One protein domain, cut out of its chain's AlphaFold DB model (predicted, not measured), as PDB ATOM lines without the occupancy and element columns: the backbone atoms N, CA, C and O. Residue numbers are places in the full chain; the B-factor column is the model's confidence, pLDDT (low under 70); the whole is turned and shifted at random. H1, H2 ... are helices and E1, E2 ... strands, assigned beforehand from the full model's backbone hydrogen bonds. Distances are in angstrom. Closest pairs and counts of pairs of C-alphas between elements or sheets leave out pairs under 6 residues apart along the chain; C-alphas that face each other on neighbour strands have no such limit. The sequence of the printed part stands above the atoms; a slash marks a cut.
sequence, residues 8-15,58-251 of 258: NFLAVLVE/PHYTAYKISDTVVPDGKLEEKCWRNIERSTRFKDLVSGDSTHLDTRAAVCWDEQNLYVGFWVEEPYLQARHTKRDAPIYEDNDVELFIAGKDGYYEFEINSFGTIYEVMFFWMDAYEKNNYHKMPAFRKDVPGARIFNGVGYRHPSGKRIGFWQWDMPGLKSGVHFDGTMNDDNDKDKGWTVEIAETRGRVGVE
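This is residues 8 to 15 and 58 to 251 of the 258 residues of the protein "Carb-bd_dom_fam9 domain-containing protein" of Chitinophagaceae bacterium (UniProt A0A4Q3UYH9). Little of this model is regular structure: two antiparallel sheets, E3-E4-E5-E7-E6 and E1-E2-E9-E8, lie partly face to face as a sandwich, their strands crossed at 53 degrees, amid long loops. The printed part has 202 residues, 72 in two named helices and nine named strands, mostly strand, ordered H1 E1 E2 E3 E4 E5 H2 E6 E7 E8 E9. It is compact, with a radius of gyration of the C-alphas of 17.3 A and spans of 51 by 39 by 32 A.

H1, residues 78 to 82, begins at C-alpha 78 (25.459, 12.426, 53.830). Then come E1, 103 to 108; E2, 112 to 119; E3, 140 to 146; E4, 150 to 157, 23.7 A; E5, 162 to 169; H2, 170 to 175; E6, 191 to 194; E7, 206 to 209; E8, 218 to 224; and E9, 236 to 244, 27.0 A, ending at C-alpha 244 (29.214, -6.429, 47.050).

H1 only grazes E1-E2-E9-E8, with residues 79 to 80. Between E2 and E9, N 117 and O 239 are 2.8 A apart. E3, E4 and E5 form a meander, successive antiparallel neighbours; N 143 and O 154 are 2.7 A apart. H2 is on their sheet, height 7.2 A, over none of its strands. In H1 and H2 every O i to N i+4 pair is within hydrogen-bond range.

Residues 16 to 57 are cut out, a gap of 16.9 A between C-alphas 15 and 58. Among the long links is E2 to E3. Residues 8 to 15, 92 to 93, 197 to 199 and 245 to 251 have pLDDT under 70.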
ATOM      1  N   ASN A   8      44.355   1.119  49.920       24.34
ATOM      2  CA  ASN A   8      44.834   1.883  48.771       24.34
ATOM      3  C   ASN A   8      44.144   1.344  47.512       24.34
ATOM      4  O   ASN A   8      44.395   0.202  47.125       24.34
ATOM      5  N   PHE A   9      43.279   2.145  46.892       27.28
ATOM      6  CA  PHE A   9      42.670   1.830  45.599       27.28
ATOM      7  C   PHE A   9      43.490   2.440  44.460       27.28
ATOM      8  O   PHE A   9      43.768   3.637  44.478       27.28
ATOM      9  N   LEU A  10      43.833   1.626  43.458       29.72
ATOM     10  CA  LEU A  10      44.243   2.099  42.137       29.72
ATOM     11  C   LEU A  10      43.033   1.961  41.212       29.72
ATOM     12  O   LEU A  10      42.834   0.909  40.615       29.72
ATOM     13  N   ALA A  11      42.212   3.005  41.147       34.97
ATOM     14  CA  ALA A  11      41.192   3.136  40.119       34.97
ATOM     15  C   ALA A  11      41.827   3.888  38.945       34.97
ATOM     16  O   ALA A  11      42.271   5.026  39.104       34.97
ATOM     17  N   VAL A  12      41.934   3.236  37.789       39.69
ATOM     18  CA  VAL A  12      42.172   3.941  36.524       39.69
ATOM     19  C   VAL A  12      40.799   4.332  36.020       39.69
ATOM     20  O   VAL A  12      39.919   3.483  35.951       39.69
ATOM     21  N   LEU A  13      40.613   5.617  35.774       37.62
ATOM     22  CA  LEU A  13      39.335   6.195  35.407       37.62
ATOM     23  C   LEU A  13      39.573   6.854  34.051       37.62
ATOM     24  O   LEU A  13      40.402   7.760  33.953       37.62
ATOM     25  N   VAL A  14      38.952   6.305  33.013       34.44
ATOM     26  CA  VAL A  14      39.058   6.798  31.636       34.44
ATOM     27  C   VAL A  14      37.798   7.605  31.337       34.44
ATOM     28  O   VAL A  14      36.707   7.202  31.725       34.44
ATOM     29  N   GLU A  15      37.978   8.773  30.727       31.62
ATOM     30  CA  GLU A  15      36.911   9.658  30.259       31.62
ATOM     31  C   GLU A  15      37.103   9.834  28.747       31.62
ATOM     32  O   GLU A  15      38.185  10.236  28.307       31.62
ATOM     33  N   PRO A  58      48.388   8.176  42.391       74.44
ATOM     34  CA  PRO A  58      47.549   8.786  43.406       74.44
ATOM     35  C   PRO A  58      47.016   7.715  44.365       74.44
ATOM     36  O   PRO A  58      46.611   6.630  43.951       74.44
ATOM     37  N   HIS A  59      46.997   8.045  45.654       72.19
ATOM     38  CA  HIS A  59      46.469   7.185  46.708       72.19
ATOM     39  C   HIS A  59      45.198   7.798  47.288       72.19
ATOM     40  O   HIS A  59      45.215   8.932  47.767       72.19
ATOM     41  N   TYR A  60      44.116   7.022  47.291       74.69
ATOM     42  CA  TYR A  60      42.844   7.409  47.891       74.69
ATOM     43  C   TYR A  60      42.476   6.435  49.005       74.69
ATOM     44  O   TYR A  60      42.606   5.220  48.848       74.69
ATOM     45  N   THR A  61      42.023   6.979  50.135       76.56
ATOM     46  CA  THR A  61      41.603   6.185  51.292       76.56
ATOM     47  C   THR A  61      40.095   5.976  51.256       76.56
ATOM     48  O   THR A  61      39.334   6.936  51.341       76.56
ATOM     49  N   ALA A  62      39.665   4.716  51.189       78.25
ATOM     50  CA  ALA A  62      38.261   4.362  51.353       78.25
ATOM     51  C   ALA A  62      37.889   4.312  52.843       78.25
ATOM     52  O   ALA A  62      38.308   3.405  53.573       78.25
ATOM     53  N   TYR A  63      37.084   5.270  53.298       77.94
ATOM     54  CA  TYR A  63      36.613   5.309  54.682       77.94
ATOM     55  C   TYR A  63      35.343   4.484  54.871       77.94
ATOM     56  O   TYR A  63      34.460   4.452  54.011       77.94
ATOM     57  N   LYS A  64      35.248   3.835  56.034       85.81
ATOM     58  CA  LYS A  64      34.039   3.126  56.435       85.81
ATOM     59  C   LYS A  64      32.926   4.123  56.741       85.81
ATOM     60  O   LYS A  64      33.146   5.067  57.502       85.81
ATOM     61  N   ILE A  65      31.733   3.877  56.220       88.69
ATOM     62  CA  ILE A  65      30.541   4.687  56.469       88.69
ATOM     63  C   ILE A  65      29.519   3.930  57.320       88.69
ATOM     64  O   ILE A  65      29.564   2.709  57.468       88.69
ATOM     65  N   SER A  66      28.603   4.692  57.914       91.38
ATOM     66  CA  SER A  66      27.421   4.171  58.625       91.38
ATOM     67  C   SER A  66      26.104   4.635  58.001       91.38
ATOM     68  O   SER A  66      25.033   4.193  58.414       91.38
ATOM     69  N   ASP A  67      26.189   5.548  57.032       90.69
ATOM     70  CA  ASP A  67      25.058   6.017  56.246       90.69
ATOM     71  C   ASP A  67      24.571   4.894  55.320       90.69
ATOM     72  O   ASP A  67      25.359   4.080  54.843       90.69
ATOM     73  N   THR A  68      23.264   4.840  55.070       93.62
ATOM     74  CA  THR A  68      22.715   3.962  54.030       93.62
ATOM     75  C   THR A  68      22.876   4.643  52.683       93.62
ATOM     76  O   THR A  68      22.420   5.773  52.520       93.62
ATOM     77  N   VAL A  69      23.487   3.936  51.738       94.38
ATOM     78  CA  VAL A  69      23.674   4.386  50.359       94.38
ATOM     79  C   VAL A  69      22.640   3.716  49.461       94.38
ATOM     80  O   VAL A  69      22.460   2.493  49.526       94.38
ATOM     81  N   VAL A  70      21.948   4.498  48.632       95.94
ATOM     82  CA  VAL A  70      21.038   3.984  47.606       95.94
ATOM     83  C   VAL A  70      21.639   4.350  46.252       95.94
ATOM     84  O   VAL A  70      21.519   5.505  45.885       95.94
ATOM     85  N   PRO A  71      22.224   3.391  45.499       95.19
ATOM     86  CA  PRO A  71      22.870   3.655  44.209       95.19
ATOM     87  C   PRO A  71      21.884   4.130  43.135       95.19
ATOM     88  O   PRO A  71      21.469   3.357  42.273       95.19
ATOM     89  N   ASP A  72      21.453   5.383  43.224       97.50
ATOM     90  CA  ASP A  72      20.508   6.033  42.316       97.50
ATOM     91  C   ASP A  72      21.195   7.074  41.425       97.50
ATOM     92  O   ASP A  72      20.570   7.612  40.510       97.50
ATOM     93  N   GLY A  73      22.492   7.295  41.655       97.44
ATOM     94  CA  GLY A  73      23.341   8.154  40.850       97.44
ATOM     95  C   GLY A  73      23.332   9.607  41.294       97.44
ATOM     96  O   GLY A  73      24.071  10.384  40.706       97.44
ATOM     97  N   LYS A  74      22.545  10.016  42.297       97.81
ATOM     98  CA  LYS A  74      22.451  11.434  42.697       97.81
ATOM     99  C   LYS A  74      23.593  11.902  43.593       97.81
ATOM    100  O   LYS A  74      23.864  13.100  43.645       97.81
ATOM    101  N   LEU A  75      24.249  10.983  44.308       97.25
ATOM    102  CA  LEU A  75      25.343  11.286  45.240       97.25
ATOM    103  C   LEU A  75      24.959  12.355  46.288       97.25
ATOM    104  O   LEU A  75      25.754  13.229  46.654       97.25
ATOM    105  N   GLU A  76      23.714  12.305  46.766       96.56
ATOM    106  CA  GLU A  76      23.151  13.285  47.698       96.56
ATOM    107  C   GLU A  76      23.216  12.836  49.162       96.56
ATOM    108  O   GLU A  76      22.952  13.632  50.069       96.56
ATOM    109  N   GLU A  77      23.574  11.585  49.418       97.00
ATOM    110  CA  GLU A  77      23.712  11.026  50.749       97.00
ATOM    111  C   GLU A  77      24.756  11.780  51.571       97.00
ATOM    112  O   GLU A  77      25.716  12.382  51.077       97.00
ATOM    113  N   LYS A  78      24.580  11.729  52.892       96.00
ATOM    114  CA  LYS A  78      25.459  12.426  53.830       96.00
ATOM    115  C   LYS A  78      26.922  11.999  53.678       96.00
ATOM    116  O   LYS A  78      27.794  12.855  53.817       96.00
ATOM    117  N   CYS A  79      27.200  10.730  53.387       94.31
ATOM    118  CA  CYS A  79      28.559  10.266  53.130       94.31
ATOM    119  C   CYS A  79      29.168  10.981  51.915       94.31
ATOM    120  O   CYS A  79      30.233  11.574  52.049       94.31
ATOM    121  N   TRP A  80      28.461  11.052  50.783       96.44
ATOM    122  CA  TRP A  80      28.947  11.695  49.556       96.44
ATOM    123  C   TRP A  80      29.144  13.201  49.672       96.44
ATOM    124  O   TRP A  80      30.079  13.755  49.094       96.44
ATOM    125  N   ARG A  81      28.307  13.882  50.458       95.44
ATOM    126  CA  ARG A  81      28.463  15.325  50.707       95.44
ATOM    127  C   ARG A  81      29.697  15.668  51.542       95.44
ATOM    128  O   ARG A  81      30.165  16.800  51.470       95.44
ATOM    129  N   ASN A  82      30.186  14.728  52.350       93.50
ATOM    130  CA  ASN A  82      31.291  14.953  53.285       93.50
ATOM    131  C   ASN A  82      32.579  14.216  52.896       93.50
ATOM    132  O   ASN A  82      33.597  14.405  53.560       93.50
ATOM    133  N   ILE A  83      32.537  13.360  51.874       91.19
ATOM    134  CA  ILE A  83      33.697  12.577  51.466       91.19
ATOM    135  C   ILE A  83      34.719  13.455  50.751       91.19
ATOM    136  O   ILE A  83      34.374  14.335  49.957       91.19
ATOM    137  N   GLU A  84      35.995  13.185  51.005       88.69
ATOM    138  CA  GLU A  84      37.064  13.746  50.196       88.69
ATOM    139  C   GLU A  84      37.033  13.100  48.808       88.69
ATOM    140  O   GLU A  84      37.079  11.877  48.665       88.69
ATOM    141  N   ARG A  85      36.919  13.943  47.781       91.38
ATOM    142  CA  ARG A  85      36.971  13.521  46.382       91.38
ATOM    143  C   ARG A  85      38.410  13.508  45.898       91.38
ATOM    144  O   ARG A  85      39.265  14.223  46.419       91.38
ATOM    145  N   SER A  86      38.648  12.757  44.838       87.44
ATOM    146  CA  SER A  86      39.904  12.773  44.120       87.44
ATOM    147  C   SER A  86      40.255  14.180  43.630       87.44
ATOM    148  O   SER A  86      39.415  15.078  43.463       87.44
ATOM    149  N   THR A  87      41.533  14.354  43.311       86.44
ATOM    150  CA  THR A  87      41.940  15.388  42.362       86.44
ATOM    151  C   THR A  87      41.209  15.195  41.032       86.44
ATOM    152  O   THR A  87      40.705  14.105  40.748       86.44
ATOM    153  N   ARG A  88      41.176  16.249  40.212       85.31
ATOM    154  CA  ARG A  88      40.703  16.148  38.831       85.31
ATOM    155  C   ARG A  88      41.450  15.032  38.100       85.31
ATOM    156  O   ARG A  88      42.639  14.815  38.372       85.31
ATOM    157  N   PHE A  89      40.754  14.348  37.203       84.75
ATOM    158  CA  PHE A  89      41.376  13.372  36.324       84.75
ATOM    159  C   PHE A  89      42.412  14.025  35.407       84.75
ATOM    160  O   PHE A  89      42.543  15.247  35.297       84.75
ATOM    161  N   LYS A  90      43.235  13.171  34.816       81.94
ATOM    162  CA  LYS A  90      44.293  13.562  33.899       81.94
ATOM    163  C   LYS A  90      44.049  12.877  32.576       81.94
ATOM    164  O   LYS A  90      43.501  11.778  32.550       81.94
ATOM    165  N   ASP A  91      44.480  13.528  31.511       74.75
ATOM    166  CA  ASP A  91      44.434  12.942  30.186       74.75
ATOM    167  C   ASP A  91      45.252  11.644  30.183       74.75
ATOM    168  O   ASP A  91      46.404  11.614  30.623       74.75
ATOM    169  N   LEU A  92      44.635  10.557  29.722       65.00
ATOM    170  CA  LEU A  92      45.213   9.217  29.809       65.00
ATOM    171  C   LEU A  92      46.486   9.077  28.956       65.00
ATOM    172  O   LEU A  92      47.368   8.286  29.293       65.00
ATOM    173  N   VAL A  93      46.586   9.831  27.857       65.94
ATOM    174  CA  VAL A  93      47.663   9.706  26.863       65.94
ATOM    175  C   VAL A  93      48.871  10.561  27.239       65.94
ATOM    176  O   VAL A  93      50.009  10.090  27.200       65.94
ATOM    177  N   SER A  94      48.639  11.820  27.590       72.12
ATOM    178  CA  SER A  94      49.671  12.808  27.913       72.12
ATOM    179  C   SER A  94      50.009  12.861  29.404       72.12
ATOM    180  O   SER A  94      51.136  13.204  29.762       72.12
ATOM    181  N   GLY A  95      49.065  12.512  30.284       74.44
ATOM    182  CA  GLY A  95      49.171  12.723  31.730       74.44
ATOM    183  C   GLY A  95      48.954  14.178  32.168       74.44
ATOM    184  O   GLY A  95      49.146  14.489  33.353       74.44
ATOM    185  N   ASP A  96      48.572  15.061  31.242       76.56
ATOM    186  CA  ASP A  96      48.281  16.469  31.508       76.56
ATOM    187  C   ASP A  96      46.903  16.656  32.162       76.56
ATOM    188  O   ASP A  96      46.140  15.715  32.378       76.56
ATOM    189  N   SER A  97      46.589  17.891  32.558       78.44
ATOM    190  CA  SER A  97      45.288  18.204  33.164       78.44
ATOM    191  C   SER A  97      44.174  18.162  32.119       78.44
ATOM    192  O   SER A  97      44.323  18.759  31.055       78.44
ATOM    193  N   THR A  98      43.047  17.531  32.449       79.38
ATOM    194  CA  THR A  98      41.840  17.575  31.614       79.38
ATOM    195  C   THR A  98      41.140  18.931  31.717       79.38
ATOM    196  O   THR A  98      41.203  19.628  32.741       79.38
ATOM    197  N   HIS A  99      40.431  19.313  30.653       81.75
ATOM    198  CA  HIS A  99      39.596  20.516  30.651       81.75
ATOM    199  C   HIS A  99      38.330  20.357  31.507       81.75
ATOM    200  O   HIS A  99      37.883  21.340  32.100       81.75
ATOM    201  N   LEU A 100      37.837  19.127  31.655       85.94
ATOM    202  CA  LEU A 100      36.640  18.760  32.414       85.94
ATOM    203  C   LEU A 100      36.976  18.406  33.875       85.94
ATOM    204  O   LEU A 100      37.998  17.771  34.147       85.94
ATOM    205  N   ASP A 101      36.171  18.860  34.843       90.31
ATOM    206  CA  ASP A 101      36.347  18.603  36.281       90.31
ATOM    207  C   ASP A 101      35.824  17.244  36.743       90.31
ATOM    208  O   ASP A 101      35.084  17.150  37.725       90.31
ATOM    209  N   THR A 102      36.262  16.178  36.087       88.69
ATOM    210  CA  THR A 102      35.844  14.829  36.463       88.69
ATOM    211  C   THR A 102      36.614  14.322  37.685       88.69
ATOM    212  O   THR A 102      37.839  14.479  37.804       88.69
ATOM    213  N   ARG A 103      35.874  13.778  38.659       93.62
ATOM    214  CA  ARG A 103      36.368  13.341  39.976       93.62
ATOM    215  C   ARG A 103      35.660  12.079  40.445       93.62
ATOM    216  O   ARG A 103      34.509  11.839  40.095       93.62
ATOM    217  N   ALA A 104      36.303  11.348  41.349       94.06
ATOM    218  CA  ALA A 104      35.717  10.188  42.006       94.06
ATOM    219  C   ALA A 104      35.929  10.197  43.522       94.06
ATOM    220  O   ALA A 104      36.775  10.917  44.047       94.06
ATOM    221  N   ALA A 105      35.171   9.381  44.241       91.00
ATOM    222  CA  ALA A 105      35.409   9.082  45.647       91.00
ATOM    223  C   ALA A 105      35.029   7.633  45.951       91.00
ATOM    224  O   ALA A 105      34.214   7.035  45.249       91.00
ATOM    225  N   VAL A 106      35.604   7.079  47.018       87.81
ATOM    226  CA  VAL A 106      35.388   5.688  47.422       87.81
ATOM    227  C   VAL A 106      35.118   5.594  48.921       87.81
ATOM    228  O   VAL A 106      35.834   6.173  49.735       87.81
ATOM    229  N   CYS A 107      34.091   4.843  49.301       86.12
ATOM    230  CA  CYS A 107      33.800   4.496  50.693       86.12
ATOM    231  C   CYS A 107      33.284   3.060  50.792       86.12
ATOM    232  O   CYS A 107      33.136   2.381  49.780       86.12
ATOM    233  N   TRP A 108      33.065   2.549  52.003       88.25
ATOM    234  CA  TRP A 108      32.593   1.173  52.178       88.25
ATOM    235  C   TRP A 108      31.771   0.974  53.448       88.25
ATOM    236  O   TRP A 108      31.916   1.710  54.423       88.25
ATOM    237  N   ASP A 109      30.951  -0.069  53.463       85.31
ATOM    238  CA  ASP A 109      30.302  -0.599  54.662       85.31
ATOM    239  C   ASP A 109      30.511  -2.123  54.781       85.31
ATOM    240  O   ASP A 109      31.325  -2.742  54.089       85.31
ATOM    241  N   GLU A 110      29.812  -2.764  55.714       84.62
ATOM    242  CA  GLU A 110      29.956  -4.208  55.931       84.62
ATOM    243  C   GLU A 110      29.491  -5.064  54.740       84.62
ATOM    244  O   GLU A 110      29.809  -6.251  54.690       84.62
ATOM    245  N   GLN A 111      28.737  -4.496  53.800       84.81
ATOM    246  CA  GLN A 111      28.161  -5.190  52.654       84.81
ATOM    247  C   GLN A 111      28.834  -4.812  51.338       84.81
ATOM    248  O   GLN A 111      29.006  -5.691  50.496       84.81
ATOM    249  N   ASN A 112      29.192  -3.543  51.135       86.06
ATOM    250  CA  ASN A 112      29.599  -3.040  49.831       86.06
ATOM    251  C   ASN A 112      30.807  -2.103  49.891       86.06
ATOM    252  O   ASN A 112      31.026  -1.372  50.860       86.06
ATOM    253  N   LEU A 113      31.556  -2.103  48.793       86.56
ATOM    254  CA  LEU A 113      32.370  -0.977  48.364       86.56
ATOM    255  C   LEU A 113      31.494  -0.049  47.517       86.56
ATOM    256  O   LEU A 113      30.792  -0.513  46.618       86.56
ATOM    257  N   TYR A 114      31.566   1.252  47.773       91.00
ATOM    258  CA  TYR A 114      30.858   2.266  47.008       91.00
ATOM    259  C   TYR A 114      31.831   3.171  46.267       91.00
ATOM    260  O   TYR A 114      32.815   3.635  46.848       91.00
ATOM    261  N   VAL A 115      31.515   3.473  45.009       94.19
ATOM    262  CA  VAL A 115      32.267   4.417  44.177       94.19
ATOM    263  C   VAL A 115      31.302   5.451  43.615       94.19
ATOM    264  O   VAL A 115      30.262   5.089  43.070       94.19
ATOM    265  N   GLY A 116      31.643   6.726  43.774       96.50
ATOM    266  CA  GLY A 116      30.889   7.848  43.224       96.50
ATOM    267  C   GLY A 116      31.731   8.620  42.219       96.50
ATOM    268  O   GLY A 116      32.899   8.888  42.503       96.50
ATOM    269  N   PHE A 117      31.139   9.001  41.089       96.69
ATOM    270  CA  PHE A 117      31.740   9.858  40.067       96.69
ATOM    271  C   PHE A 117      30.960  11.157  39.918       96.69
ATOM    272  O   PHE A 117      29.733  11.140  39.849       96.69
ATOM    273  N   TRP A 118      31.684  12.265  39.806       97.38
ATOM    274  CA  TRP A 118      31.165  13.561  39.379       97.38
ATOM    275  C   TRP A 118      31.860  13.909  38.075       97.38
ATOM    276  O   TRP A 118      33.063  14.160  38.100       97.38
ATOM    277  N   VAL A 119      31.121  13.872  36.971       95.12
ATOM    278  CA  VAL A 119      31.638  14.026  35.611       95.12
ATOM    279  C   VAL A 119      31.133  15.350  35.056       95.12
ATOM    280  O   VAL A 119      29.923  15.556  34.955       95.12
ATOM    281  N   GLU A 120      32.047  16.263  34.736       94.31
ATOM    282  CA  GLU A 120      31.698  17.468  33.980       94.31
ATOM    283  C   GLU A 120      31.665  17.076  32.505       94.31
ATOM    284  O   GLU A 120      32.680  16.662  31.974       94.31
ATOM    285  N   GLU A 121      30.521  17.198  31.842       93.44
ATOM    286  CA  GLU A 121      30.388  16.859  30.422       93.44
ATOM    287  C   GLU A 121      29.412  17.852  29.787       93.44
ATOM    288  O   GLU A 121      28.228  17.822  30.129       93.44
ATOM    289  N   PRO A 122      29.886  18.786  28.943       91.81
ATOM    290  CA  PRO A 122      29.034  19.766  28.285       91.81
ATOM    291  C   PRO A 122      28.206  19.221  27.117       91.81
ATOM    292  O   PRO A 122      27.348  19.963  26.640       91.81
ATOM    293  N   TYR A 123      28.497  18.016  26.622       90.19
ATOM    294  CA  TYR A 123      27.838  17.396  25.474       90.19
ATOM    295  C   TYR A 123      27.521  15.929  25.770       90.19
ATOM    296  O   TYR A 123      28.236  15.030  25.327       90.19
ATOM    297  N   LEU A 124      26.454  15.675  26.532       88.81
ATOM    298  CA  LEU A 124      26.093  14.313  26.916       88.81
ATOM    299  C   LEU A 124      25.658  13.485  25.704       88.81
ATOM    300  O   LEU A 124      24.655  13.773  25.052       88.81
ATOM    301  N   GLN A 125      26.375  12.398  25.455       87.88
ATOM    302  CA  GLN A 125      26.185  11.492  24.336       87.88
ATOM    303  C   GLN A 125      26.137  10.043  24.822       87.88
ATOM    304  O   GLN A 125      27.057   9.541  25.469       87.88
ATOM    305  N   ALA A 126      25.064   9.342  24.471       90.75
ATOM    306  CA  ALA A 126      24.967   7.896  24.601       90.75
ATOM    307  C   ALA A 126      23.977   7.313  23.595       90.75
ATOM    308  O   ALA A 126      22.913   7.871  23.310       90.75
ATOM    309  N   ARG A 127      24.291   6.125  23.083       94.38
ATOM    310  CA  ARG A 127      23.414   5.370  22.167       94.38
ATOM    311  C   ARG A 127      23.276   3.907  22.553       94.38
ATOM    312  O   ARG A 127      22.304   3.254  22.155       94.38
ATOM    313  N   HIS A 128      24.216   3.373  23.321       96.75
ATOM    314  CA  HIS A 128      24.186   1.989  23.747       96.75
ATOM    315  C   HIS A 128      23.270   1.831  24.963       96.75
ATOM    316  O   HIS A 128      23.379   2.555  25.946       96.75
ATOM    317  N   THR A 129      22.326   0.889  24.869       97.69
ATOM    318  CA  THR A 129      21.278   0.632  25.887       97.69
ATOM    319  C   THR A 129      21.211  -0.829  26.331       97.69
ATOM    320  O   THR A 129      20.352  -1.223  27.119       97.69
ATOM    321  N   LYS A 130      22.084  -1.677  25.779       98.12
ATOM    322  CA  LYS A 130      22.147  -3.109  26.078       98.12
ATOM    323  C   LYS A 130      23.435  -3.385  26.828       98.12
ATOM    324  O   LYS A 130      24.483  -2.932  26.386       98.12
ATOM    325  N   ARG A 131      23.341  -4.148  27.917       97.19
ATOM    326  CA  ARG A 131      24.513  -4.610  28.663       97.19
ATOM    327  C   ARG A 131      25.521  -5.285  27.724       97.19
ATOM    328  O   ARG A 131      25.103  -5.952  26.773       97.19
ATOM    329  N   ASP A 132      26.805  -5.064  27.978       95.19
ATOM    330  CA  ASP A 132      27.960  -5.559  27.211       95.19
ATOM    331  C   ASP A 132      28.043  -5.049  25.762       95.19
ATOM    332  O   ASP A 132      28.775  -5.591  24.927       95.19
ATOM    333  N   ALA A 133      27.292  -3.994  25.437       93.19
ATOM    334  CA  ALA A 133      27.511  -3.215  24.226       93.19
ATOM    335  C   ALA A 133      28.866  -2.474  24.292       93.19
ATOM    336  O   ALA A 133      29.396  -2.288  25.385       93.19
ATOM    337  N   PRO A 134      29.436  -2.045  23.150       88.31
ATOM    338  CA  PRO A 134      30.686  -1.283  23.120       88.31
ATOM    339  C   PRO A 134      30.464   0.160  23.606       88.31
ATOM    340  O   PRO A 134      30.422   1.096  22.813       88.31
ATOM    341  N   ILE A 135      30.242   0.326  24.911       85.31
ATOM    342  CA  ILE A 135      29.862   1.611  25.509       85.31
ATOM    343  C   ILE A 135      31.015   2.609  25.615       85.31
ATOM    344  O   ILE A 135      30.735   3.795  25.701       85.31
ATOM    345  N   TYR A 136      32.260   2.160  25.452       80.31
ATOM    346  CA  TYR A 136      33.439   3.001  25.207       80.31
ATOM    347  C   TYR A 136      33.339   3.885  23.940       80.31
ATOM    348  O   TYR A 136      34.264   4.618  23.603       80.31
ATOM    349  N   GLU A 137      32.256   3.773  23.161       83.12
ATOM    350  CA  GLU A 137      31.923   4.683  22.055       83.12
ATOM    351  C   GLU A 137      30.917   5.787  22.459       83.12
ATOM    352  O   GLU A 137      30.512   6.573  21.598       83.12
ATOM    353  N   ASP A 138      30.479   5.815  23.720       87.06
ATOM    354  CA  ASP A 138      29.588   6.809  24.332       87.06
ATOM    355  C   ASP A 138      30.375   7.633  25.377       87.06
ATOM    356  O   ASP A 138      31.547   7.362  25.629       87.06
ATOM    357  N   ASN A 139      29.744   8.618  26.029       91.50
ATOM    358  CA  ASN A 139      30.296   9.128  27.283       91.50
ATOM    359  C   ASN A 139      30.134   8.071  28.378       91.50
ATOM    360  O   ASN A 139      29.008   7.750  28.788       91.50
ATOM    361  N   ASP A 140      31.258   7.566  28.864       92.31
ATOM    362  CA  ASP A 140      31.332   6.549  29.895       92.31
ATOM    363  C   ASP A 140      32.367   6.873  30.977       92.31
ATOM    364  O   ASP A 140      33.200   7.772  30.849       92.31
ATOM    365  N   VAL A 141      32.251   6.155  32.093       93.00
ATOM    366  CA  VAL A 141      33.290   6.081  33.119       93.00
ATOM    367  C   VAL A 141      33.636   4.626  33.376       93.00
ATOM    368  O   VAL A 141      32.754   3.765  33.465       93.00
ATOM    369  N   GLU A 142      34.925   4.373  33.564       91.31
ATOM    370  CA  GLU A 142      35.455   3.033  33.805       91.31
ATOM    371  C   GLU A 142      35.985   2.896  35.239       91.31
ATOM    372  O   GLU A 142      36.638   3.793  35.766       91.31
ATOM    373  N   LEU A 143      35.737   1.756  35.880       86.31
ATOM    374  CA  LEU A 143      36.279   1.352  37.171       86.31
ATOM    375  C   LEU A 143      37.025   0.028  37.010       86.31
ATOM    376  O   LEU A 143      36.428  -1.026  36.790       86.31
ATOM    377  N   PHE A 144      38.335   0.075  37.236       85.94
ATOM    378  CA  PHE A 144      39.166  -1.120  37.344       85.94
ATOM    379  C   PHE A 144      39.474  -1.426  38.802       85.94
ATOM    380  O   PHE A 144      39.948  -0.564  39.544       85.94
ATOM    381  N   ILE A 145      39.268  -2.678  39.199       79.38
ATOM    382  CA  ILE A 145      39.638  -3.164  40.527       79.38
ATOM    383  C   ILE A 145      40.564  -4.363  40.356       79.38
ATOM    384  O   ILE A 145      40.153  -5.434  39.912       79.38
ATOM    385  N   ALA A 146      41.836  -4.170  40.698       79.88
ATOM    386  CA  ALA A 146      42.858  -5.200  40.577       79.88
ATOM    387  C   ALA A 146      43.024  -5.995  41.878       79.88
ATOM    388  O   ALA A 146      43.177  -5.424  42.959       79.88
ATOM    389  N   GLY A 147      43.050  -7.317  41.737       72.12
ATOM    390  CA  GLY A 147      43.514  -8.261  42.743       72.12
ATOM    391  C   GLY A 147      44.908  -8.787  42.402       72.12
ATOM    392  O   GLY A 147      45.569  -8.368  41.446       72.12
ATOM    393  N   LYS A 148      45.374  -9.751  43.185       75.00
ATOM    394  CA  LYS A 148      46.641 -10.450  42.951       75.00
ATOM    395  C   LYS A 148      46.583 -11.321  41.694       75.00
ATOM    396  O   LYS A 148      47.567 -11.391  40.954       75.00
ATOM    397  N   ASP A 149      45.463 -12.000  41.468       81.50
ATOM    398  CA  ASP A 149      45.342 -13.015  40.410       81.50
ATOM    399  C   ASP A 149      44.717 -12.490  39.107       81.50
ATOM    400  O   ASP A 149      44.754 -13.166  38.071       81.50
ATOM    401  N   GLY A 150      44.167 -11.281  39.134       82.75
ATOM    402  CA  GLY A 150      43.359 -10.749  38.051       82.75
ATOM    403  C   GLY A 150      42.854  -9.344  38.338       82.75
ATOM    404  O   GLY A 150      43.314  -8.687  39.268       82.75
ATOM    405  N   TYR A 151      41.918  -8.879  37.526       84.88
ATOM    406  CA  TYR A 151      41.235  -7.612  37.745       84.88
ATOM    407  C   TYR A 151      39.828  -7.663  37.153       84.88
ATOM    408  O   TYR A 151      39.560  -8.405  36.205       84.88
ATOM    409  N   TYR A 152      38.954  -6.858  37.731       85.75
ATOM    410  CA  TYR A 152      37.610  -6.601  37.250       85.75
ATOM    411  C   TYR A 152      37.590  -5.264  36.507       85.75
ATOM    412  O   TYR A 152      38.158  -4.285  36.995       85.75
ATOM    413  N   GLU A 153      36.986  -5.260  35.327       90.12
ATOM    414  CA  GLU A 153      36.753  -4.102  34.461       90.12
ATOM    415  C   GLU A 153      35.251  -3.843  34.446       90.12
ATOM    416  O   GLU A 153      34.476  -4.738  34.111       90.12
ATOM    417  N   PHE A 154      34.850  -2.647  34.859       92.31
ATOM    418  CA  PHE A 154      33.474  -2.180  34.825       92.31
ATOM    419  C   PHE A 154      33.429  -0.848  34.104       92.31
ATOM    420  O   PHE A 154      34.184   0.052  34.443       92.31
ATOM    421  N   GLU A 155      32.499  -0.700  33.184       94.81
ATOM    422  CA  GLU A 155      32.223   0.534  32.471       94.81
ATOM    423  C   GLU A 155      30.725   0.827  32.598       94.81
ATOM    424  O   GLU A 155      29.889  -0.090  32.660       94.81
ATOM    425  N   ILE A 156      30.361   2.105  32.623       96.31
ATOM    426  CA  ILE A 156      28.965   2.532  32.569       96.31
ATOM    427  C   ILE A 156      28.838   3.836  31.793       96.31
ATOM    428  O   ILE A 156      29.555   4.791  32.077       96.31
ATOM    429  N   ASN A 157      27.912   3.883  30.834       95.00
ATOM    430  CA  ASN A 157      27.632   5.103  30.081       95.00
ATOM    431  C   ASN A 157      26.576   5.979  30.762       95.00
ATOM    432  O   ASN A 157      25.925   5.582  31.734       95.00
ATOM    433  N   SER A 158      26.340   7.157  30.195       93.00
ATOM    434  CA  SER A 158      25.371   8.135  30.699       93.00
ATOM    435  C   SER A 158      23.891   7.691  30.628       93.00
ATOM    436  O   SER A 158      23.033   8.299  31.270       93.00
ATOM    437  N   PHE A 159      23.574   6.573  29.955       96.62
ATOM    438  CA  PHE A 159      22.275   5.880  30.059       96.62
ATOM    439  C   PHE A 159      22.188   4.859  31.204       96.62
ATOM    440  O   PHE A 159      21.125   4.273  31.424       96.62
ATOM    441  N   GLY A 160      23.281   4.614  31.922       97.25
ATOM    442  CA  GLY A 160      23.371   3.555  32.923       97.25
ATOM    443  C   GLY A 160      23.565   2.160  32.323       97.25
ATOM    444  O   GLY A 160      23.335   1.155  33.000       97.25
ATOM    445  N   THR A 161      23.962   2.074  31.052       98.00
ATOM    446  CA  THR A 161      24.274   0.799  30.398       98.00
ATOM    447  C   THR A 161      25.643   0.333  30.838       98.00
ATOM    448  O   THR A 161      26.595   1.098  30.762       98.00
ATOM    449  N   ILE A 162      25.723  -0.918  31.279       97.94
ATOM    450  CA  ILE A 162      26.938  -1.510  31.836       97.94
ATOM    451  C   ILE A 162      27.651  -2.345  30.777       97.94
ATOM    452  O   ILE A 162      27.001  -3.096  30.046       97.94
ATOM    453  N   TYR A 163      28.971  -2.275  30.767       95.25
ATOM    454  CA  TYR A 163      29.850  -3.283  30.189       95.25
ATOM    455  C   TYR A 163      30.782  -3.762  31.303       95.25
ATOM    456  O   TYR A 163      31.287  -2.955  32.080       95.25
ATOM    457  N   GLU A 164      30.976  -5.072  31.439       94.44
ATOM    458  CA  GLU A 164      31.888  -5.591  32.454       94.44
ATOM    459  C   GLU A 164      32.618  -6.862  32.023       94.44
ATOM    460  O   GLU A 164      32.143  -7.661  31.209       94.44
ATOM    461  N   VAL A 165      33.815  -7.053  32.575       94.62
ATOM    462  CA  VAL A 165      34.648  -8.219  32.294       94.62
ATOM    463  C   VAL A 165      35.470  -8.590  33.521       94.62
ATOM    464  O   VAL A 165      36.217  -7.782  34.072       94.62
ATOM    465  N   MET A 166      35.427  -9.866  33.904       92.88
ATOM    466  CA  MET A 166      36.408 -10.424  34.835       92.88
ATOM    467  C   MET A 166      37.612 -10.967  34.066       92.88
ATOM    468  O   MET A 166      37.453 -11.805  33.173       92.88
ATOM    469  N   PHE A 167      38.817 -10.542  34.439       91.75
ATOM    470  CA  PHE A 167      40.068 -11.035  33.874       91.75
ATOM    471  C   PHE A 167      40.917 -11.760  34.909       91.75
ATOM    472  O   PHE A 167      41.143 -11.260  36.004       91.75
ATOM    473  N   PHE A 168      41.501 -12.888  34.509       91.25
ATOM    474  CA  PHE A 168      42.543 -13.570  35.280       91.25
ATOM    475  C   PHE A 168      43.827 -13.670  34.474       91.25
ATOM    476  O   PHE A 168      43.798 -13.983  33.278       91.25
ATOM    477  N   TRP A 169      44.970 -13.488  35.132       89.50
ATOM    478  CA  TRP A 169      46.259 -13.854  34.547       89.50
ATOM    479  C   TRP A 169      46.293 -15.364  34.312       89.50
ATOM    480  O   TRP A 169      45.960 -16.128  35.216       89.50
ATOM    481  N   MET A 170      46.702 -15.815  33.120       92.12
ATOM    482  CA  MET A 170      46.614 -17.237  32.747       92.12
ATOM    483  C   MET A 170      47.339 -18.161  33.738       92.12
ATOM    484  O   MET A 170      46.817 -19.220  34.079       92.12
ATOM    485  N   ASP A 171      48.500 -17.747  34.247       89.75
ATOM    486  CA  ASP A 171      49.259 -18.540  35.219       89.75
ATOM    487  C   ASP A 171      48.497 -18.710  36.544       89.75
ATOM    488  O   ASP A 171      48.430 -19.816  37.085       89.75
ATOM    489  N   ALA A 172      47.888 -17.635  37.054       87.75
ATOM    490  CA  ALA A 172      47.085 -17.670  38.276       87.75
ATOM    491  C   ALA A 172      45.773 -18.442  38.064       87.75
ATOM    492  O   ALA A 172      45.403 -19.278  38.891       87.75
ATOM    493  N   TYR A 173      45.127 -18.233  36.913       92.56
ATOM    494  CA  TYR A 173      43.905 -18.912  36.487       92.56
ATOM    495  C   TYR A 173      44.024 -20.445  36.555       92.56
ATOM    496  O   TYR A 173      43.152 -21.132  37.099       92.56
ATOM    497  N   GLU A 174      45.127 -20.993  36.038       92.12
ATOM    498  CA  GLU A 174      45.397 -22.434  36.077       92.12
ATOM    499  C   GLU A 174      45.819 -22.896  37.473       92.12
ATOM    500  O   GLU A 174      45.241 -23.842  38.016       92.12
ATOM    501  N   LYS A 175      46.806 -22.214  38.070       92.44
ATOM    502  CA  LYS A 175      47.412 -22.601  39.351       92.44
ATOM    503  C   LYS A 175      46.395 -22.648  40.491       92.44
ATOM    504  O   LYS A 175      46.425 -23.583  41.291       92.44
ATOM    505  N   ASN A 176      45.498 -21.668  40.543       87.69
ATOM    506  CA  ASN A 176      44.520 -21.522  41.621       87.69
ATOM    507  C   ASN A 176      43.166 -22.167  41.274       87.69
ATOM    508  O   ASN A 176      42.217 -22.084  42.044       87.69
ATOM    509  N   ASN A 177      43.095 -22.915  40.164       92.38
ATOM    510  CA  ASN A 177      41.936 -23.712  39.756       92.38
ATOM    511  C   ASN A 177      40.650 -22.918  39.455       92.38
ATOM    512  O   ASN A 177      39.561 -23.494  39.514       92.38
ATOM    513  N   TYR A 178      40.746 -21.647  39.056       90.31
ATOM    514  CA  TYR A 178      39.574 -20.853  38.657       90.31
ATOM    515  C   TYR A 178      38.804 -21.501  37.492       90.31
ATOM    516  O   TYR A 178      37.578 -21.455  37.454       90.31
ATOM    517  N   HIS A 179      39.489 -22.239  36.612       93.75
ATOM    518  CA  HIS A 179      38.866 -23.026  35.538       93.75
ATOM    519  C   HIS A 179      37.882 -24.112  36.006       93.75
ATOM    520  O   HIS A 179      37.127 -24.640  35.186       93.75
ATOM    521  N   LYS A 180      37.897 -24.487  37.294       92.62
ATOM    522  CA  LYS A 180      36.945 -25.442  37.884       92.62
ATOM    523  C   LYS A 180      35.683 -24.763  38.411       92.62
ATOM    524  O   LYS A 180      34.701 -25.455  38.678       92.62
ATOM    525  N   MET A 181      35.691 -23.441  38.565       91.56
ATOM    526  CA  MET A 181      34.524 -22.694  39.016       91.56
ATOM    527  C   MET A 181      33.501 -22.623  37.877       91.56
ATOM    528  O   MET A 181      33.878 -22.260  36.762       91.56
ATOM    529  N   PRO A 182      32.210 -22.929  38.116       92.94
ATOM    530  CA  PRO A 182      31.198 -22.948  37.059       92.94
ATOM    531  C   PRO A 182      31.117 -21.657  36.231       92.94
ATOM    532  O   PRO A 182      30.943 -21.741  35.018       92.94
ATOM    533  N   ALA A 183      31.296 -20.498  36.876       90.44
ATOM    534  CA  ALA A 183      31.271 -19.177  36.247       90.44
ATOM    535  C   ALA A 183      32.497 -18.878  35.368       90.44
ATOM    536  O   ALA A 183      32.415 -18.048  34.471       90.44
ATOM    537  N   PHE A 184      33.618 -19.571  35.596       94.62
ATOM    538  CA  PHE A 184      34.905 -19.269  34.969       94.62
ATOM    539  C   PHE A 184      35.497 -20.469  34.229       94.62
ATOM    540  O   PHE A 184      36.710 -20.547  34.040       94.62
ATOM    541  N   ARG A 185      34.673 -21.431  33.793       95.50
ATOM    542  CA  ARG A 185      35.149 -22.521  32.924       95.50
ATOM    543  C   ARG A 185      35.527 -21.957  31.554       95.50
ATOM    544  O   ARG A 185      34.892 -21.037  31.060       95.50
ATOM    545  N   LYS A 186      36.532 -22.535  30.894       95.81
ATOM    546  CA  LYS A 186      37.018 -22.045  29.585       95.81
ATOM    547  C   LYS A 186      35.985 -22.118  28.453       95.81
ATOM    548  O   LYS A 186      36.181 -21.485  27.425       95.81
ATOM    549  N   ASP A 187      34.955 -22.944  28.611       96.12
ATOM    550  CA  ASP A 187      33.914 -23.214  27.620       96.12
ATOM    551  C   ASP A 187      32.625 -22.415  27.859       96.12
ATOM    552  O   ASP A 187      31.659 -22.604  27.118       96.12
ATOM    553  N   VAL A 188      32.574 -21.540  28.875       96.50
ATOM    554  CA  VAL A 188      31.413 -20.656  29.043       96.50
ATOM    555  C   VAL A 188      31.362 -19.621  27.913       96.50
ATOM    556  O   VAL A 188      32.410 -19.181  27.424       96.50
ATOM    557  N   PRO A 189      30.160 -19.207  27.480       96.88
ATOM    558  CA  PRO A 189      30.006 -18.099  26.546       96.88
ATOM    559  C   PRO A 189      30.782 -16.853  26.996       96.88
ATOM    560  O   PRO A 189      30.834 -16.533  28.178       96.88
ATOM    561  N   GLY A 190      31.424 -16.164  26.052       95.12
ATOM    562  CA  GLY A 190      32.203 -14.954  26.337       95.12
ATOM    563  C   GLY A 190      33.618 -15.187  26.885       95.12
ATOM    564  O   GLY A 190      34.394 -14.233  26.903       95.12
ATOM    565  N   ALA A 191      34.000 -16.414  27.262       97.56
ATOM    566  CA  ALA A 191      35.364 -16.711  27.698       97.56
ATOM    567  C   ALA A 191      36.354 -16.681  26.521       97.56
ATOM    568  O   ALA A 191      36.201 -17.415  25.541       97.56
ATOM    569  N   ARG A 192      37.405 -15.856  26.609       97.06
ATOM    570  CA  ARG A 192      38.468 -15.816  25.587       97.06
ATOM    571  C   ARG A 192      39.811 -15.371  26.144       97.06
ATOM    572  O   ARG A 192      39.898 -14.543  27.047       97.06
ATOM    573  N   ILE A 193      40.878 -15.907  25.555       95.44
ATOM    574  CA  ILE A 193      42.240 -15.451  25.833       95.44
ATOM    575  C   ILE A 193      42.416 -14.060  25.231       95.44
ATOM    576  O   ILE A 193      42.157 -13.840  24.049       95.44
ATOM    577  N   PHE A 194      42.925 -13.146  26.042       90.06
ATOM    578  CA  PHE A 194      43.164 -11.762  25.700       90.06
ATOM    579  C   PHE A 194      44.599 -11.387  26.047       90.06
ATOM    580  O   PHE A 194      45.109 -11.673  27.129       90.06
ATOM    581  N   ASN A 195      45.287 -10.761  25.099       83.56
ATOM    582  CA  ASN A 195      46.684 -10.370  25.278       83.56
ATOM    583  C   ASN A 195      46.828  -8.942  25.820       83.56
ATOM    584  O   ASN A 195      47.941  -8.432  25.908       83.56
ATOM    585  N   GLY A 196      45.711  -8.295  26.157       74.25
ATOM    586  CA  GLY A 196      45.713  -6.870  26.399       74.25
ATOM    587  C   GLY A 196      45.784  -6.035  25.138       74.25
ATOM    588  O   GLY A 196      45.853  -6.529  24.013       74.25
ATOM    589  N   VAL A 197      45.803  -4.743  25.403       68.12
ATOM    590  CA  VAL A 197      45.792  -3.645  24.458       68.12
ATOM    591  C   VAL A 197      47.071  -2.843  24.722       68.12
ATOM    592  O   VAL A 197      47.265  -2.357  25.831       68.12
ATOM    593  N   GLY A 198      47.988  -2.797  23.749       65.94
ATOM    594  CA  GLY A 198      49.232  -2.005  23.805       65.94
ATOM    595  C   GLY A 198      50.330  -2.523  24.752       65.94
ATOM    596  O   GLY A 198      51.452  -2.786  24.315       65.94
ATOM    597  N   TYR A 199      50.023  -2.713  26.037       66.50
ATOM    598  CA  TYR A 199      50.974  -3.114  27.076       66.50
ATOM    599  C   TYR A 199      51.014  -4.634  27.291       66.50
ATOM    600  O   TYR A 199      49.987  -5.307  27.400       66.50
ATOM    601  N   ARG A 200      52.230  -5.186  27.402       70.25
ATOM    602  CA  ARG A 200      52.457  -6.593  27.756       70.25
ATOM    603  C   ARG A 200      52.821  -6.696  29.231       70.25
ATOM    604  O   ARG A 200      53.967  -6.455  29.601       70.25
ATOM    605  N   HIS A 201      51.851  -7.084  30.050       74.31
ATOM    606  CA  HIS A 201      52.072  -7.314  31.473       74.31
ATOM    607  C   HIS A 201      53.032  -8.498  31.703       74.31
ATOM    608  O   HIS A 201      52.956  -9.480  30.956       74.31
ATOM    609  N   PRO A 202      53.914  -8.473  32.725       74.81
ATOM    610  CA  PRO A 202      54.836  -9.585  32.984       74.81
ATOM    611  C   PRO A 202      54.153 -10.918  33.288       74.81
ATOM    612  O   PRO A 202      54.697 -11.961  32.946       74.81
ATOM    613  N   SER A 203      52.944 -10.887  33.861       72.88
ATOM    614  CA  SER A 203      52.102 -12.085  34.046       72.88
ATOM    615  C   SER A 203      51.560 -12.669  32.731       72.88
ATOM    616  O   SER A 203      50.846 -13.668  32.746       72.88
ATOM    617  N   GLY A 204      51.880 -12.061  31.586       82.88
ATOM    618  CA  GLY A 204      51.564 -12.576  30.263       82.88
ATOM    619  C   GLY A 204      50.109 -12.364  29.852       82.88
ATOM    620  O   GLY A 204      49.520 -11.307  30.071       82.88
ATOM    621  N   LYS A 205      49.551 -13.373  29.173       90.44
ATOM    622  CA  LYS A 205      48.167 -13.349  28.683       90.44
ATOM    623  C   LYS A 205      47.181 -13.444  29.845       90.44
ATOM    624  O   LYS A 205      47.475 -14.031  30.885       90.44
ATOM    625  N   ARG A 206      45.976 -12.946  29.607       91.75
ATOM    626  CA  ARG A 206      44.818 -13.066  30.493       91.75
ATOM    627  C   ARG A 206      43.707 -13.851  29.806       91.75
ATOM    628  O   ARG A 206      43.668 -13.920  28.579       91.75
ATOM    629  N   ILE A 207      42.826 -14.465  30.578       95.69
ATOM    630  CA  ILE A 207      41.518 -14.929  30.104       95.69
ATOM    631  C   ILE A 207      40.474 -13.948  30.626       95.69
ATOM    632  O   ILE A 207      40.526 -13.592  31.800       95.69
ATOM    633  N   GLY A 208      39.593 -13.477  29.746       96.12
ATOM    634  CA  GLY A 208      38.484 -12.590  30.094       96.12
ATOM    635  C   GLY A 208      37.136 -13.275  29.904       96.12
ATOM    636  O   GLY A 208      37.015 -14.152  29.040       96.12
ATOM    637  N   PHE A 209      36.147 -12.862  30.692       96.81
ATOM    638  CA  PHE A 209      34.789 -13.408  30.724       96.81
ATOM    639  C   PHE A 209      33.752 -12.303  30.441       96.81
ATOM    640  O   PHE A 209      33.207 -11.721  31.366       96.81
ATOM    641  N   TRP A 210      33.482 -12.027  29.160       94.88
ATOM    642  CA  TRP A 210      32.623 -10.918  28.676       94.88
ATOM    643  C   TRP A 210      31.105 -11.132  28.800       94.88
ATOM    644  O   TRP A 210      30.333 -10.344  28.277       94.88
ATOM    645  N   GLN A 211      30.668 -12.260  29.354       95.12
ATOM    646  CA  GLN A 211      29.243 -12.539  29.610       95.12
ATOM    647  C   GLN A 211      29.036 -12.979  31.058       95.12
ATOM    648  O   GLN A 211      28.113 -13.731  31.379       95.12
ATOM    649  N   TRP A 212      29.983 -12.612  31.914       94.44
ATOM    650  CA  TRP A 212      29.873 -12.814  33.339       94.44
ATOM    651  C   TRP A 212      29.476 -11.485  33.964       94.44
ATOM    652  O   TRP A 212      30.165 -10.497  33.749       94.44
ATOM    653  N   ASP A 213      28.408 -11.513  34.754       93.12
ATOM    654  CA  ASP A 213      27.932 -10.350  35.491       93.12
ATOM    655  C   ASP A 213      28.306 -10.465  36.969       93.12
ATOM    656  O   ASP A 213      28.051 -11.504  37.598       93.12
ATOM    657  N   MET A 214      28.828  -9.385  37.549       90.38
ATOM    658  CA  MET A 214      29.165  -9.277  38.963       90.38
ATOM    659  C   MET A 214      27.916  -9.478  39.832       90.38
ATOM    660  O   MET A 214      27.022  -8.620  39.883       90.38
ATOM    661  N   PRO A 215      27.817 -10.586  40.592       89.06
ATOM    662  CA  PRO A 215      26.581 -10.885  41.292       89.06
ATOM    663  C   PRO A 215      26.385  -9.944  42.483       89.06
ATOM    664  O   PRO A 215      27.144 -10.000  43.452       89.06
ATOM    665  N   GLY A 216      25.310  -9.156  42.456       90.12
ATOM    666  CA  GLY A 216      24.966  -8.201  43.517       90.12
ATOM    667  C   GLY A 216      25.359  -6.754  43.217       90.12
ATOM    668  O   GLY A 216      25.028  -5.880  44.018       90.12
ATOM    669  N   LEU A 217      25.998  -6.503  42.070       93.69
ATOM    670  CA  LEU A 217      26.304  -5.162  41.587       93.69
ATOM    671  C   LEU A 217      25.034  -4.314  41.476       93.69
ATOM    672  O   LEU A 217      24.015  -4.749  40.928       93.69
ATOM    673  N   LYS A 218      25.113  -3.087  41.982       96.50
ATOM    674  CA  LYS A 218      24.100  -2.052  41.783       96.50
ATOM    675  C   LYS A 218      24.784  -0.800  41.272       96.50
ATOM    676  O   LYS A 218      25.900  -0.497  41.691       96.50
ATOM    677  N   SER A 219      24.091  -0.061  40.426       97.44
ATOM    678  CA  SER A 219      24.539   1.248  39.988       97.44
ATOM    679  C   SER A 219      23.361   2.163  39.695       97.44
ATOM    680  O   SER A 219      22.242   1.698  39.457       97.44
ATOM    681  N   GLY A 220      23.638   3.461  39.699       98.06
ATOM    682  CA  GLY A 220      22.712   4.504  39.294       98.06
ATOM    683  C   GLY A 220      23.445   5.614  38.556       98.06
ATOM    684  O   GLY A 220      24.630   5.853  38.793       98.06
ATOM    685  N   VAL A 221      22.721   6.280  37.660       98.31
ATOM    686  CA  VAL A 221      23.196   7.439  36.905       98.31
ATOM    687  C   VAL A 221      22.186   8.570  37.049       98.31
ATOM    688  O   VAL A 221      20.977   8.350  36.953       98.31
ATOM    689  N   HIS A 222      22.687   9.785  37.243       98.38
ATOM    690  CA  HIS A 222      21.909  11.015  37.179       98.38
ATOM    691  C   HIS A 222      22.633  12.019  36.280       98.38
ATOM    692  O   HIS A 222      23.850  12.117  36.340       98.38
ATOM    693  N   PHE A 223      21.913  12.769  35.451       96.06
ATOM    694  CA  PHE A 223      22.501  13.802  34.598       96.06
ATOM    695  C   PHE A 223      21.742  15.124  34.732       96.06
ATOM    696  O   PHE A 223      20.528  15.138  34.944       96.06
ATOM    697  N   ASP A 224      22.472  16.233  34.615       95.88
ATOM    698  CA  ASP A 224      21.967  17.612  34.636       95.88
ATOM    699  C   ASP A 224      22.232  18.219  33.254       95.88
ATOM    700  O   ASP A 224      23.289  18.803  33.002       95.88
ATOM    701  N   GLY A 225      21.288  17.981  32.340       95.38
ATOM    702  CA  GLY A 225      21.458  18.270  30.923       95.38
ATOM    703  C   GLY A 225      20.388  17.655  30.018       95.38
ATOM    704  O   GLY A 225      19.377  17.124  30.501       95.38
ATOM    705  N   THR A 226      20.620  17.704  28.708       96.88
ATOM    706  CA  THR A 226      19.794  17.114  27.659       96.88
ATOM    707  C   THR A 226      20.585  16.097  26.832       96.88
ATOM    708  O   THR A 226      21.453  16.406  26.029       96.88
ATOM    709  N   MET A 227      20.263  14.818  27.033       95.50
ATOM    710  CA  MET A 227      20.969  13.722  26.370       95.50
ATOM    711  C   MET A 227      20.864  13.796  24.839       95.50
ATOM    712  O   MET A 227      19.753  13.799  24.297       95.50
ATOM    713  N   ASN A 228      22.007  13.696  24.158       94.56
ATOM    714  CA  ASN A 228      22.167  13.689  22.703       94.56
ATOM    715  C   ASN A 228      21.693  14.978  21.997       94.56
ATOM    716  O   ASN A 228      21.245  14.904  20.847       94.56
ATOM    717  N   ASP A 229      21.766  16.145  22.647       96.12
ATOM    718  CA  ASP A 229      21.448  17.440  22.030       96.12
ATOM    719  C   ASP A 229      22.625  18.428  22.109       96.12
ATOM    720  O   ASP A 229      22.748  19.232  23.022       96.12
ATOM    721  N   ASP A 230      23.468  18.442  21.074       92.88
ATOM    722  CA  ASP A 230      24.623  19.351  21.009       92.88
ATOM    723  C   ASP A 230      24.246  20.832  20.771       92.88
ATOM    724  O   ASP A 230      25.130  21.681  20.591       92.88
ATOM    725  N   ASN A 231      22.948  21.173  20.710       96.88
ATOM    726  CA  ASN A 231      22.503  22.564  20.583       96.88
ATOM    727  C   ASN A 231      22.533  23.324  21.912       96.88
ATOM    728  O   ASN A 231      22.442  24.560  21.893       96.88
ATOM    729  N   ASP A 232      22.649  22.628  23.043       96.25
ATOM    730  CA  ASP A 232      22.841  23.244  24.346       96.25
ATOM    731  C   ASP A 232      24.143  22.789  25.022       96.25
ATOM    732  O   ASP A 232      25.109  22.382  24.370       96.25
ATOM    733  N   LYS A 233      24.244  23.093  26.314       95.62
ATOM    734  CA  LYS A 233      25.418  22.825  27.130       95.62
ATOM    735  C   LYS A 233      24.958  22.253  28.450       95.62
ATOM    736  O   LYS A 233      24.307  22.952  29.232       95.62
ATOM    737  N   ASP A 234      25.374  21.026  28.695       95.94
ATOM    738  CA  ASP A 234      25.066  20.294  29.909       95.94
ATOM    739  C   ASP A 234      26.017  20.667  31.045       95.94
ATOM    740  O   ASP A 234      27.082  21.261  30.839       95.94
ATOM    741  N   LYS A 235      25.631  20.337  32.280       96.25
ATOM    742  CA  LYS A 235      26.562  20.398  33.418       96.25
ATOM    743  C   LYS A 235      27.348  19.103  33.581       96.25
ATOM    744  O   LYS A 235      28.399  19.114  34.216       96.25
ATOM    745  N   GLY A 236      26.817  18.008  33.047       95.00
ATOM    746  CA  GLY A 236      27.385  16.675  33.131       95.00
ATOM    747  C   GLY A 236      26.504  15.714  33.914       95.00
ATOM    748  O   GLY A 236      25.272  15.804  33.904       95.00
ATOM    749  N   TRP A 237      27.140  14.750  34.565       97.44
ATOM    750  CA  TRP A 237      26.464  13.589  35.119       97.44
ATOM    751  C   TRP A 237      27.219  12.987  36.296       97.44
ATOM    752  O   TRP A 237      28.380  13.287  36.572       97.44
ATOM    753  N   THR A 238      26.515  12.163  37.051       98.50
ATOM    754  CA  THR A 238      27.018  11.490  38.233       98.50
ATOM    755  C   THR A 238      26.693  10.015  38.158       98.50
ATOM    756  O   THR A 238      25.636   9.605  37.670       98.50
ATOM    757  N   VAL A 239      27.623   9.215  38.663       98.19
ATOM    758  CA  VAL A 239      27.508   7.760  38.707       98.19
ATOM    759  C   VAL A 239      27.718   7.308  40.131       98.19
ATOM    760  O   VAL A 239      28.600   7.799  40.831       98.19
ATOM    761  N   GLU A 240      26.928   6.335  40.544       97.69
ATOM    762  CA  GLU A 240      27.069   5.686  41.829       97.69
ATOM    763  C   GLU A 240      27.083   4.178  41.640       97.69
ATOM    764  O   GLU A 240      26.234   3.627  40.943       97.69
ATOM    765  N   ILE A 241      28.054   3.509  42.251       95.50
ATOM    766  CA  ILE A 241      28.274   2.068  42.141       95.50
ATOM    767  C   ILE A 241      28.301   1.487  43.548       95.50
ATOM    768  O   ILE A 241      28.952   2.040  44.430       95.50
ATOM    769  N   ALA A 242      27.641   0.349  43.744       93.81
ATOM    770  CA  ALA A 242      27.815  -0.506  44.910       93.81
ATOM    771  C   ALA A 242      28.232  -1.911  44.461       93.81
ATOM    772  O   ALA A 242      27.436  -2.657  43.881       93.81
ATOM    773  N   GLU A 243      29.478  -2.270  44.755       83.94
ATOM    774  CA  GLU A 243      30.014  -3.617  44.578       83.94
ATOM    775  C   GLU A 243      29.896  -4.385  45.892       83.94
ATOM    776  O   GLU A 243      30.276  -3.884  46.947       83.94
ATOM    777  N   THR A 244      29.349  -5.600  45.848       78.56
ATOM    778  CA  THR A 244      29.214  -6.429  47.050       78.56
ATOM    779  C   THR A 244      30.584  -6.911  47.508       78.56
ATOM    780  O   THR A 244      31.191  -7.764  46.868       78.56
ATOM    781  N   ARG A 245      31.027  -6.420  48.666       63.84
ATOM    782  CA  ARG A 245      32.379  -6.599  49.187       63.84
ATOM    783  C   ARG A 245      32.780  -8.076  49.225       63.84
ATOM    784  O   ARG A 245      32.040  -8.928  49.719       63.84
ATOM    785  N   GLY A 246      33.997  -8.351  48.757       54.31
ATOM    786  CA  GLY A 246      34.580  -9.695  48.736       54.31
ATOM    787  C   GLY A 246      34.227 -10.520  47.497       54.31
ATOM    788  O   GLY A 246      34.454 -11.725  47.514       54.31
ATOM    789  N   ARG A 247      33.673  -9.911  46.435       56.38
ATOM    790  CA  ARG A 247      33.333 -10.624  45.188       56.38
ATOM    791  C   ARG A 247      34.237 -10.295  44.009       56.38
ATOM    792  O   ARG A 247      34.472 -11.182  43.193       56.38
ATOM    793  N   VAL A 248      34.809  -9.093  43.956       47.19
ATOM    794  CA  VAL A 248      35.884  -8.772  42.999       47.19
ATOM    795  C   VAL A 248      37.170  -9.552  43.286       47.19
ATOM    796  O   VAL A 248      37.843 -10.014  42.366       47.19
ATOM    797  N   GLY A 249      37.474  -9.781  44.562       46.28
ATOM    798  CA  GLY A 249      38.414 -10.819  44.961       46.28
ATOM    799  C   GLY A 249      37.676 -12.144  44.939       46.28
ATOM    800  O   GLY A 249      37.236 -12.581  45.995       46.28
ATOM    801  N   VAL A 250      37.469 -12.730  43.753       42.97
ATOM    802  CA  VAL A 250      36.846 -14.053  43.603       42.97
ATOM    803  C   VAL A 250      37.475 -14.971  44.634       42.97
ATOM    804  O   VAL A 250      38.665 -15.259  44.545       42.97
ATOM    805  N   GLU A 251      36.701 -15.377  45.638       43.88
ATOM    806  CA  GLU A 251      37.207 -16.320  46.617       43.88
ATOM    807  C   GLU A 251      37.672 -17.554  45.845       43.88
ATOM    808  O   GLU A 251      36.898 -18.168  45.097       43.88
TER     809      GLU A 251